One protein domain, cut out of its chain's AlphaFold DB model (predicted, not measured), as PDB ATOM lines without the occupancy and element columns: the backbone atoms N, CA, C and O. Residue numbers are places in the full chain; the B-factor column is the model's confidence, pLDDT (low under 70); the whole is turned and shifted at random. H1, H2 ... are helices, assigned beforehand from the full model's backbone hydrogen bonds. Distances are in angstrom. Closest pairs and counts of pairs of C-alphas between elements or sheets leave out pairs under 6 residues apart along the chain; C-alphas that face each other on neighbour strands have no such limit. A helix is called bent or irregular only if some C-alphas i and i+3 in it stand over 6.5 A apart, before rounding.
ATOM      1  N   ASP A  30     146.131 160.472 125.331       85.56
ATOM      2  CA  ASP A  30     147.022 160.853 126.434       85.56
ATOM      3  C   ASP A  30     146.847 159.945 127.661       85.56
ATOM      4  O   ASP A  30     147.797 159.620 128.376       85.56
ATOM      5  N   PHE A  31     145.611 159.508 127.919       85.31
ATOM      6  CA  PHE A  31     145.313 158.549 128.977       85.31
ATOM      7  C   PHE A  31     145.776 157.140 128.608       85.31
ATOM      8  O   PHE A  31     146.267 156.419 129.478       85.31
ATOM      9  N   ALA A  32     145.638 156.747 127.339       85.75
ATOM     10  CA  ALA A  32     146.111 155.457 126.848       85.75
ATOM     11  C   ALA A  32     147.644 155.349 126.938       85.75
ATOM     12  O   ALA A  32     148.162 154.355 127.459       85.75
ATOM     13  N   GLU A  33     148.368 156.396 126.533       88.25
ATOM     14  CA  GLU A  33     149.823 156.473 126.672       88.25
ATOM     15  C   GLU A  33     150.235 156.422 128.148       88.25
ATOM     16  O   GLU A  33     151.064 155.593 128.539       88.25
ATOM     17  N   TRP A  34     149.586 157.221 129.000       89.50
ATOM     18  CA  TRP A  34     149.827 157.196 130.440       89.50
ATOM     19  C   TRP A  34     149.578 155.805 131.053       89.50
ATOM     20  O   TRP A  34     150.420 155.313 131.804       89.50
ATOM     21  N   ILE A  35     148.490 155.112 130.688       86.31
ATOM     22  CA  ILE A  35     148.214 153.732 131.130       86.31
ATOM     23  C   ILE A  35     149.336 152.779 130.720       86.31
ATOM     24  O   ILE A  35     149.707 151.899 131.499       86.31
ATOM     25  N   SER A  36     149.863 152.916 129.503       85.75
ATOM     26  CA  SER A  36     150.952 152.062 129.024       85.75
ATOM     27  C   SER A  36     152.219 152.247 129.870       85.75
ATOM     28  O   SER A  36     152.855 151.264 130.268       85.75
ATOM     29  N   HIS A  37     152.523 153.492 130.248       87.50
ATOM     30  CA  HIS A  37     153.631 153.821 131.135       87.50
ATOM     31  C   HIS A  37     153.408 153.275 132.553       87.50
ATOM     32  O   HIS A  37     154.297 152.646 133.129       87.50
ATOM     33  N   GLU A  38     152.200 153.430 133.100       86.75
ATOM     34  CA  GLU A  38     151.842 152.887 134.414       86.75
ATOM     35  C   GLU A  38     151.902 151.361 134.452       86.75
ATOM     36  O   GLU A  38     152.361 150.797 135.442       86.75
ATOM     37  N   ARG A  39     151.504 150.665 133.377       86.31
ATOM     38  CA  ARG A  39     151.670 149.204 133.291       86.31
ATOM     39  C   ARG A  39     153.135 148.814 133.414       86.31
ATOM     40  O   ARG A  39     153.454 147.881 134.144       86.31
ATOM     41  N   ARG A  40     154.033 149.542 132.746       88.38
ATOM     42  CA  ARG A  40     155.477 149.302 132.851       88.38
ATOM     43  C   ARG A  40     155.985 149.523 134.276       88.38
ATOM     44  O   ARG A  40     156.751 148.705 134.777       88.38
ATOM     45  N   LEU A  41     155.520 150.576 134.947       88.00
ATOM     46  CA  LEU A  41     155.842 150.831 136.352       88.00
ATOM     47  C   LEU A  41     155.322 149.710 137.266       88.00
ATOM     48  O   LEU A  41     156.062 149.219 138.114       88.00
ATOM     49  N   ALA A  42     154.091 149.243 137.045       85.50
ATOM     50  CA  ALA A  42     153.513 148.120 137.775       85.50
ATOM     51  C   ALA A  42     154.324 146.828 137.582       85.50
ATOM     52  O   ALA A  42     154.537 146.101 138.550       85.50
ATOM     53  N   TYR A  43     154.845 146.565 136.378       88.81
ATOM     54  CA  TYR A  43     155.750 145.436 136.146       88.81
ATOM     55  C   TYR A  43     157.053 145.555 136.940       88.81
ATOM     56  O   TYR A  43     157.470 144.572 137.548       88.81
ATOM     57  N   TYR A  44     157.679 146.735 136.992       88.94
ATOM     58  CA  TYR A  44     158.883 146.930 137.810       88.94
ATOM     59  C   TYR A  44     158.601 146.759 139.302       88.94
ATOM     60  O   TYR A  44     159.389 146.133 140.008       88.94
ATOM     61  N   VAL A  45     157.458 147.256 139.774       87.69
ATOM     62  CA  VAL A  45     157.006 147.060 141.152       87.69
ATOM     63  C   VAL A  45     156.831 145.566 141.444       87.69
ATOM     64  O   VAL A  45     157.421 145.066 142.398       87.69
ATOM     65  N   LEU A  46     156.111 144.824 140.598       87.69
ATOM     66  CA  LEU A  46     155.937 143.372 140.745       87.69
ATOM     67  C   LEU A  46     157.271 142.618 140.720       87.69
ATOM     68  O   LEU A  46     157.486 141.728 141.540       87.69
ATOM     69  N   PHE A  47     158.187 142.998 139.830       89.69
ATOM     70  CA  PHE A  47     159.522 142.413 139.783       89.69
ATOM     71  C   PHE A  47     160.298 142.681 141.079       89.69
ATOM     72  O   PHE A  47     160.891 141.763 141.641       89.69
ATOM     73  N   SER A  48     160.238 143.909 141.604       86.81
ATOM     74  CA  SER A  48     160.888 144.259 142.872       86.81
ATOM     75  C   SER A  48     160.322 143.470 144.058       86.81
ATOM     76  O   SER A  48     161.091 143.000 144.893       86.81
ATOM     77  N   TYR A  49     159.006 143.221 144.088       85.75
ATOM     78  CA  TYR A  49     158.396 142.301 145.051       85.75
ATOM     79  C   TYR A  49     158.928 140.878 144.905       85.75
ATOM     80  O   TYR A  49     159.251 140.252 145.910       85.75
ATOM     81  N   GLY A  50     159.063 140.377 143.674       85.25
ATOM     82  CA  GLY A  50     159.635 139.055 143.419       85.25
ATOM     83  C   GLY A  50     161.053 138.915 143.976       85.25
ATOM     84  O   GLY A  50     161.356 137.927 144.638       85.25
ATOM     85  N   VAL A  51     161.900 139.930 143.785       87.88
ATOM     86  CA  VAL A  51     163.265 139.957 144.338       87.88
ATOM     87  C   VAL A  51     163.253 140.010 145.868       87.88
ATOM     88  O   VAL A  51     164.032 139.301 146.503       87.88
ATOM     89  N   LEU A  52     162.364 140.807 146.469       83.56
ATOM     90  CA  LEU A  52     162.218 140.879 147.927       83.56
ATOM     91  C   LEU A  52     161.800 139.531 148.526       83.56
ATOM     92  O   LEU A  52     162.397 139.101 149.506       83.56
ATOM     93  N   ILE A  53     160.822 138.855 147.917       82.75
ATOM     94  CA  ILE A  53     160.366 137.524 148.344       82.75
ATOM     95  C   ILE A  53     161.480 136.491 148.155       82.75
ATOM     96  O   ILE A  53     161.701 135.662 149.031       82.75
ATOM     97  N   LEU A  54     162.214 136.542 147.040       85.38
ATOM     98  CA  LEU A  54     163.327 135.623 146.799       85.38
ATOM     99  C   LEU A  54     164.427 135.792 147.853       85.38
ATOM    100  O   LEU A  54     164.899 134.804 148.407       85.38
ATOM    101  N   GLY A  55     164.807 137.036 148.156       81.88
ATOM    102  CA  GLY A  55     165.729 137.327 149.250       81.88
ATOM    103  C   GLY A  55     165.195 136.806 150.583       81.88
ATOM    104  O   GLY A  55     165.924 136.167 151.330       81.88
ATOM    105  N   ASP A  56     163.913 137.012 150.860       76.69
ATOM    106  CA  ASP A  56     163.284 136.550 152.095       76.69
ATOM    107  C   ASP A  56     163.337 135.025 152.278       76.69
ATOM    108  O   ASP A  56     163.720 134.544 153.345       76.69
ATOM    109  N   VAL A  57     163.042 134.265 151.218       80.44
ATOM    110  CA  VAL A  57     163.150 132.799 151.215       80.44
ATOM    111  C   VAL A  57     164.593 132.351 151.460       80.44
ATOM    112  O   VAL A  57     164.814 131.434 152.243       80.44
ATOM    113  N   LEU A  58     165.575 133.012 150.838       84.19
ATOM    114  CA  LEU A  58     166.995 132.668 150.989       84.19
ATOM    115  C   LEU A  58     167.537 132.911 152.405       84.19
ATOM    116  O   LEU A  58     168.451 132.212 152.829       84.19
ATOM    117  N   TYR A  59     167.001 133.902 153.123       81.06
ATOM    118  CA  TYR A  59     167.436 134.255 154.480       81.06
ATOM    119  C   TYR A  59     166.506 133.724 155.580       81.06
ATOM    120  O   TYR A  59     166.680 134.096 156.740       81.06
ATOM    121  N   GLU A  60     165.502 132.914 155.223       78.12
ATOM    122  CA  GLU A  60     164.487 132.361 156.134       78.12
ATOM    123  C   GLU A  60     163.769 133.423 156.996       78.12
ATOM    124  O   GLU A  60     163.189 133.137 158.047       78.12
ATOM    125  N   ARG A  61     163.774 134.685 156.548       69.44
ATOM    126  CA  ARG A  61     163.231 135.826 157.301       69.44
ATOM    127  C   ARG A  61     161.706 135.791 157.396       69.44
ATOM    128  O   ARG A  61     161.163 136.360 158.347       69.44
ATOM    129  N   PHE A  62     161.036 135.042 156.521       66.44
ATOM    130  CA  PHE A  62     159.599 134.765 156.569       66.44
ATOM    131  C   PHE A  62     159.143 134.132 157.896       66.44
ATOM    132  O   PHE A  62     157.972 134.241 158.253       66.44
ATOM    133  N   LEU A  63     160.054 133.499 158.649       64.44
ATOM    134  CA  LEU A  63     159.780 132.937 159.977       64.44
ATOM    135  C   LEU A  63     159.609 134.018 161.056       64.44
ATOM    136  O   LEU A  63     159.113 133.731 162.146       64.44
ATOM    137  N   THR A  64     159.999 135.265 160.772       72.06
ATOM    138  CA  THR A  64     159.801 136.383 161.698       72.06
ATOM    139  C   THR A  64     158.455 137.073 161.451       72.06
ATOM    140  O   THR A  64     158.213 137.606 160.366       72.06
ATOM    141  N   PRO A  65     157.564 137.143 162.458       67.44
ATOM    142  CA  PRO A  65     156.215 137.686 162.281       67.44
ATOM    143  C   PRO A  65     156.218 139.162 161.862       67.44
ATOM    144  O   PRO A  65     155.345 139.598 161.117       67.44
ATOM    145  N   TYR A  66     157.227 139.932 162.275       72.94
ATOM    146  CA  TYR A  66     157.376 141.334 161.883       72.94
ATOM    147  C   TYR A  66     157.587 141.519 160.377       72.94
ATOM    148  O   TYR A  66     157.119 142.509 159.816       72.94
ATOM    149  N   PHE A  67     158.248 140.575 159.705       70.00
ATOM    150  CA  PHE A  67     158.549 140.696 158.282       70.00
ATOM    151  C   PHE A  67     157.286 140.577 157.416       70.00
ATOM    152  O   PHE A  67     157.049 141.420 156.551       70.00
ATOM    153  N   LEU A  68     156.417 139.606 157.715       73.88
ATOM    154  CA  LEU A  68     155.116 139.443 157.052       73.88
ATOM    155  C   LEU A  68     154.255 140.709 157.160       73.88
ATOM    156  O   LEU A  68     153.680 141.148 156.163       73.88
ATOM    157  N   PHE A  69     154.216 141.345 158.335       79.56
ATOM    158  CA  PHE A  69     153.513 142.619 158.517       79.56
ATOM    159  C   PHE A  69     154.080 143.735 157.635       79.56
ATOM    160  O   PHE A  69     153.310 144.478 157.026       79.56
ATOM    161  N   VAL A  70     155.409 143.842 157.531       80.56
ATOM    162  CA  VAL A  70     156.070 144.854 156.690       80.56
ATOM    163  C   VAL A  70     155.753 144.630 155.213       80.56
ATOM    164  O   VAL A  70     155.394 145.583 154.521       80.56
ATOM    165  N   VAL A  71     155.815 143.387 154.728       81.19
ATOM    166  CA  VAL A  71     155.486 143.058 153.333       81.19
ATOM    167  C   VAL A  71     154.028 143.388 153.030       81.19
ATOM    168  O   VAL A  71     153.754 144.073 152.045       81.19
ATOM    169  N   VAL A  72     153.092 142.976 153.889       83.75
ATOM    170  CA  VAL A  72     151.661 143.265 153.709       83.75
ATOM    171  C   VAL A  72     151.397 144.770 153.716       83.75
ATOM    172  O   VAL A  72     150.709 145.270 152.825       83.75
ATOM    173  N   ALA A  73     151.974 145.512 154.666       87.88
ATOM    174  CA  ALA A  73     151.843 146.965 154.723       87.88
ATOM    175  C   ALA A  73     152.408 147.636 153.462       87.88
ATOM    176  O   ALA A  73     151.794 148.558 152.923       87.88
ATOM    177  N   TYR A  74     153.537 147.143 152.953       84.56
ATOM    178  CA  TYR A  74     154.171 147.665 151.747       84.56
ATOM    179  C   TYR A  74     153.333 147.389 150.489       84.56
ATOM    180  O   TYR A  74     153.139 148.294 149.674       84.56
ATOM    181  N   VAL A  75     152.779 146.178 150.336       86.25
ATOM    182  CA  VAL A  75     151.825 145.836 149.257       86.25
ATOM    183  C   VAL A  75     150.597 146.736 149.331       86.25
ATOM    184  O   VAL A  75     150.217 147.349 148.332       86.25
ATOM    185  N   PHE A  76     150.004 146.867 150.518       90.69
ATOM    186  CA  PHE A  76     148.820 147.690 150.724       90.69
ATOM    187  C   PHE A  76     149.077 149.159 150.365       90.69
ATOM    188  O   PHE A  76     148.329 149.740 149.576       90.69
ATOM    189  N   ALA A  77     150.162 149.746 150.877       89.25
ATOM    190  CA  ALA A  77     150.547 151.122 150.575       89.25
ATOM    191  C   ALA A  77     150.740 151.334 149.067       89.25
ATOM    192  O   ALA A  77     150.225 152.299 148.504       89.25
ATOM    193  N   THR A  78     151.411 150.401 148.392       88.12
ATOM    194  CA  THR A  78     151.655 150.481 146.948       88.12
ATOM    195  C   THR A  78     150.355 150.442 146.146       88.12
ATOM    196  O   THR A  78     150.147 151.281 145.269       88.12
ATOM    197  N   VAL A  79     149.425 149.543 146.484       88.56
ATOM    198  CA  VAL A  79     148.105 149.468 145.831       88.56
ATOM    199  C   VAL A  79     147.301 150.751 146.046       88.56
ATOM    200  O   VAL A  79     146.707 151.280 145.099       88.56
ATOM    201  N   VAL A  80     147.296 151.286 147.271       91.56
ATOM    202  CA  VAL A  80     146.607 152.543 147.595       91.56
ATOM    203  C   VAL A  80     147.188 153.705 146.790       91.56
ATOM    204  O   VAL A  80     146.426 154.473 146.200       91.56
ATOM    205  N   LEU A  81     148.517 153.815 146.705       90.94
ATOM    206  CA  LEU A  81     149.195 154.873 145.955       90.94
ATOM    207  C   LEU A  81     148.912 154.788 144.451       90.94
ATOM    208  O   LEU A  81     148.551 155.802 143.850       90.94
ATOM    209  N   LEU A  82     148.997 153.597 143.850       88.31
ATOM    210  CA  LEU A  82     148.683 153.392 142.431       88.31
ATOM    211  C   LEU A  82     147.217 153.730 142.125       88.31
ATOM    212  O   LEU A  82     146.915 154.432 141.157       88.31
ATOM    213  N   THR A  83     146.297 153.311 142.996       87.94
ATOM    214  CA  THR A  83     144.865 153.612 142.847       87.94
ATOM    215  C   THR A  83     144.591 155.110 142.984       87.94
ATOM    216  O   THR A  83     143.843 155.686 142.189       87.94
ATOM    217  N   ALA A  84     145.199 155.769 143.972       90.31
ATOM    218  CA  ALA A  84     145.061 157.205 144.182       90.31
ATOM    219  C   ALA A  84     145.612 158.002 142.993       90.31
ATOM    220  O   ALA A  84     144.962 158.940 142.535       90.31
ATOM    221  N   ARG A  85     146.769 157.601 142.457       90.19
ATOM    222  CA  ARG A  85     147.393 158.197 141.270       90.19
ATOM    223  C   ARG A  85     146.504 158.059 140.032       90.19
ATOM    224  O   ARG A  85     146.245 159.058 139.368       90.19
ATOM    225  N   SER A  86     145.943 156.873 139.792       87.75
ATOM    226  CA  SER A  86     144.975 156.647 138.709       87.75
ATOM    227  C   SER A  86     143.733 157.529 138.835       87.75
ATOM    228  O   SER A  86     143.345 158.215 137.889       87.75
ATOM    229  N   ARG A  87     143.155 157.619 140.039       88.06
ATOM    230  CA  ARG A  87     142.012 158.504 140.296       88.06
ATOM    231  C   ARG A  87     142.349 159.981 140.097       88.06
ATOM    232  O   ARG A  87     141.494 160.717 139.612       88.06
ATOM    233  N   ARG A  88     143.554 160.423 140.477       89.38
ATOM    234  CA  ARG A  88     144.019 161.800 140.237       89.38
ATOM    235  C   ARG A  88     144.106 162.086 138.743       89.38
ATOM    236  O   ARG A  88     143.489 163.047 138.306       89.38
ATOM    237  N   LYS A  89     144.727 161.198 137.962       87.69
ATOM    238  CA  LYS A  89     144.848 161.383 136.511       87.69
ATOM    239  C   LYS A  89     143.492 161.457 135.806       87.69
ATOM    240  O   LYS A  89     143.282 162.329 134.973       87.69
ATOM    241  N   ILE A  90     142.541 160.596 136.177       87.38
ATOM    242  CA  ILE A  90     141.171 160.649 135.633       87.38
ATOM    243  C   ILE A  90     140.490 161.982 135.979       87.38
ATOM    244  O   ILE A  90     139.807 162.557 135.138       87.38
ATOM    245  N   ARG A  91     140.658 162.482 137.211       88.00
ATOM    246  CA  ARG A  91     140.095 163.781 137.618       88.00
ATOM    247  C   ARG A  91     140.725 164.943 136.859       88.00
ATOM    248  O   ARG A  91     139.992 165.837 136.465       88.00
ATOM    249  N   GLU A  92     142.040 164.920 136.662       89.44
ATOM    250  CA  GLU A  92     142.756 165.919 135.860       89.44
ATOM    251  C   GLU A  92     142.205 165.965 134.435       89.44
ATOM    252  O   GLU A  92     141.830 167.031 133.971       89.44
ATOM    253  N   LEU A  93     142.066 164.807 133.783       86.69
ATOM    254  CA  LEU A  93     141.570 164.724 132.407       86.69
ATOM    255  C   LEU A  93     140.089 165.072 132.256       86.69
ATOM    256  O   LEU A  93     139.677 165.510 131.194       86.69
ATOM    257  N   ARG A  94     139.276 164.859 133.293       83.81
ATOM    258  CA  ARG A  94     137.863 165.258 133.282       83.81
ATOM    259  C   ARG A  94     137.671 166.765 133.483       83.81
ATOM    260  O   ARG A  94     136.630 167.294 133.113       83.81
ATOM    261  N   ASN A  95     138.622 167.419 134.145       84.19
ATOM    262  CA  ASN A  95     138.553 168.840 134.477       84.19
ATOM    263  C   ASN A  95     139.312 169.733 133.475       84.19
ATOM    264  O   ASN A  95     139.291 170.950 133.648       84.19
ATOM    265  N   ALA A  96     140.022 169.133 132.517       74.88
ATOM    266  CA  ALA A  96     140.697 169.808 131.411       74.88
ATOM    267  C   ALA A  96     139.716 170.049 130.258       74.88
ATOM    268  O   ALA A  96     139.826 171.125 129.633       74.88
TER     269      ALA A  96
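AT A GLANCE: This is residues 30 to 96 of the 96 residues of an uncharacterized protein of archaeon 13_1_20CM_52_20 (UniProt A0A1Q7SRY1). Two long helices, H2 and H1, run side by side in opposite directions as the two arms of a long, narrow U. Residues 59 to 64 make the turn at its closed end, and the arms keep a gap between them for most of their length. The printed part has 67 residues, with two named helices in the order H1, H2 and no named strand; its class is all helix. It is only just loose, close to extended, with a radius of gyration of the C-alphas of 15.8 A. The outline is a rod spanning 50 by 19 by 7 A.

IN THESE COORDINATES: H2, the longest helix, holds residues 65 to 95 and measures 45.3 A from first to last C-alpha. It begins at C-alpha 65 at (156.215, 137.686, 162.281) and ends at C-alpha 95 at (138.553, 168.840, 134.477). H1 holds residues 30 to 58 and measures 42.4 A, beginning at C-alpha 30 at (147.022, 160.853, 126.434).

HOW THE PARTS SIT: H2 and H1 run opposite ways at a shallow tilt of 3 degrees. Their centres are 12.7 A apart. They are close but not clearly touching, with 1 pair of C-alphas within 8 A. The closest C-alphas of the two helices are those of Phe 31 and Leu 93, 8.0 A apart. In H1 and H2 every O i to N i+4 pair is within hydrogen-bond range. Neither helix is bent or irregular.

THE WHOLE: The two C-alphas farthest apart are those of Glu 60 and Ala 96, at 50.8 A. The first and last printed C-alphas, of Asp 30 and Ala 96, are 12.0 A apart. The printed part has no cut, and the six residues between H1 and H2 form a short link. The mean pLDDT of the printed part is 84.1; residues 61 to 63 and residue 65 are under 70.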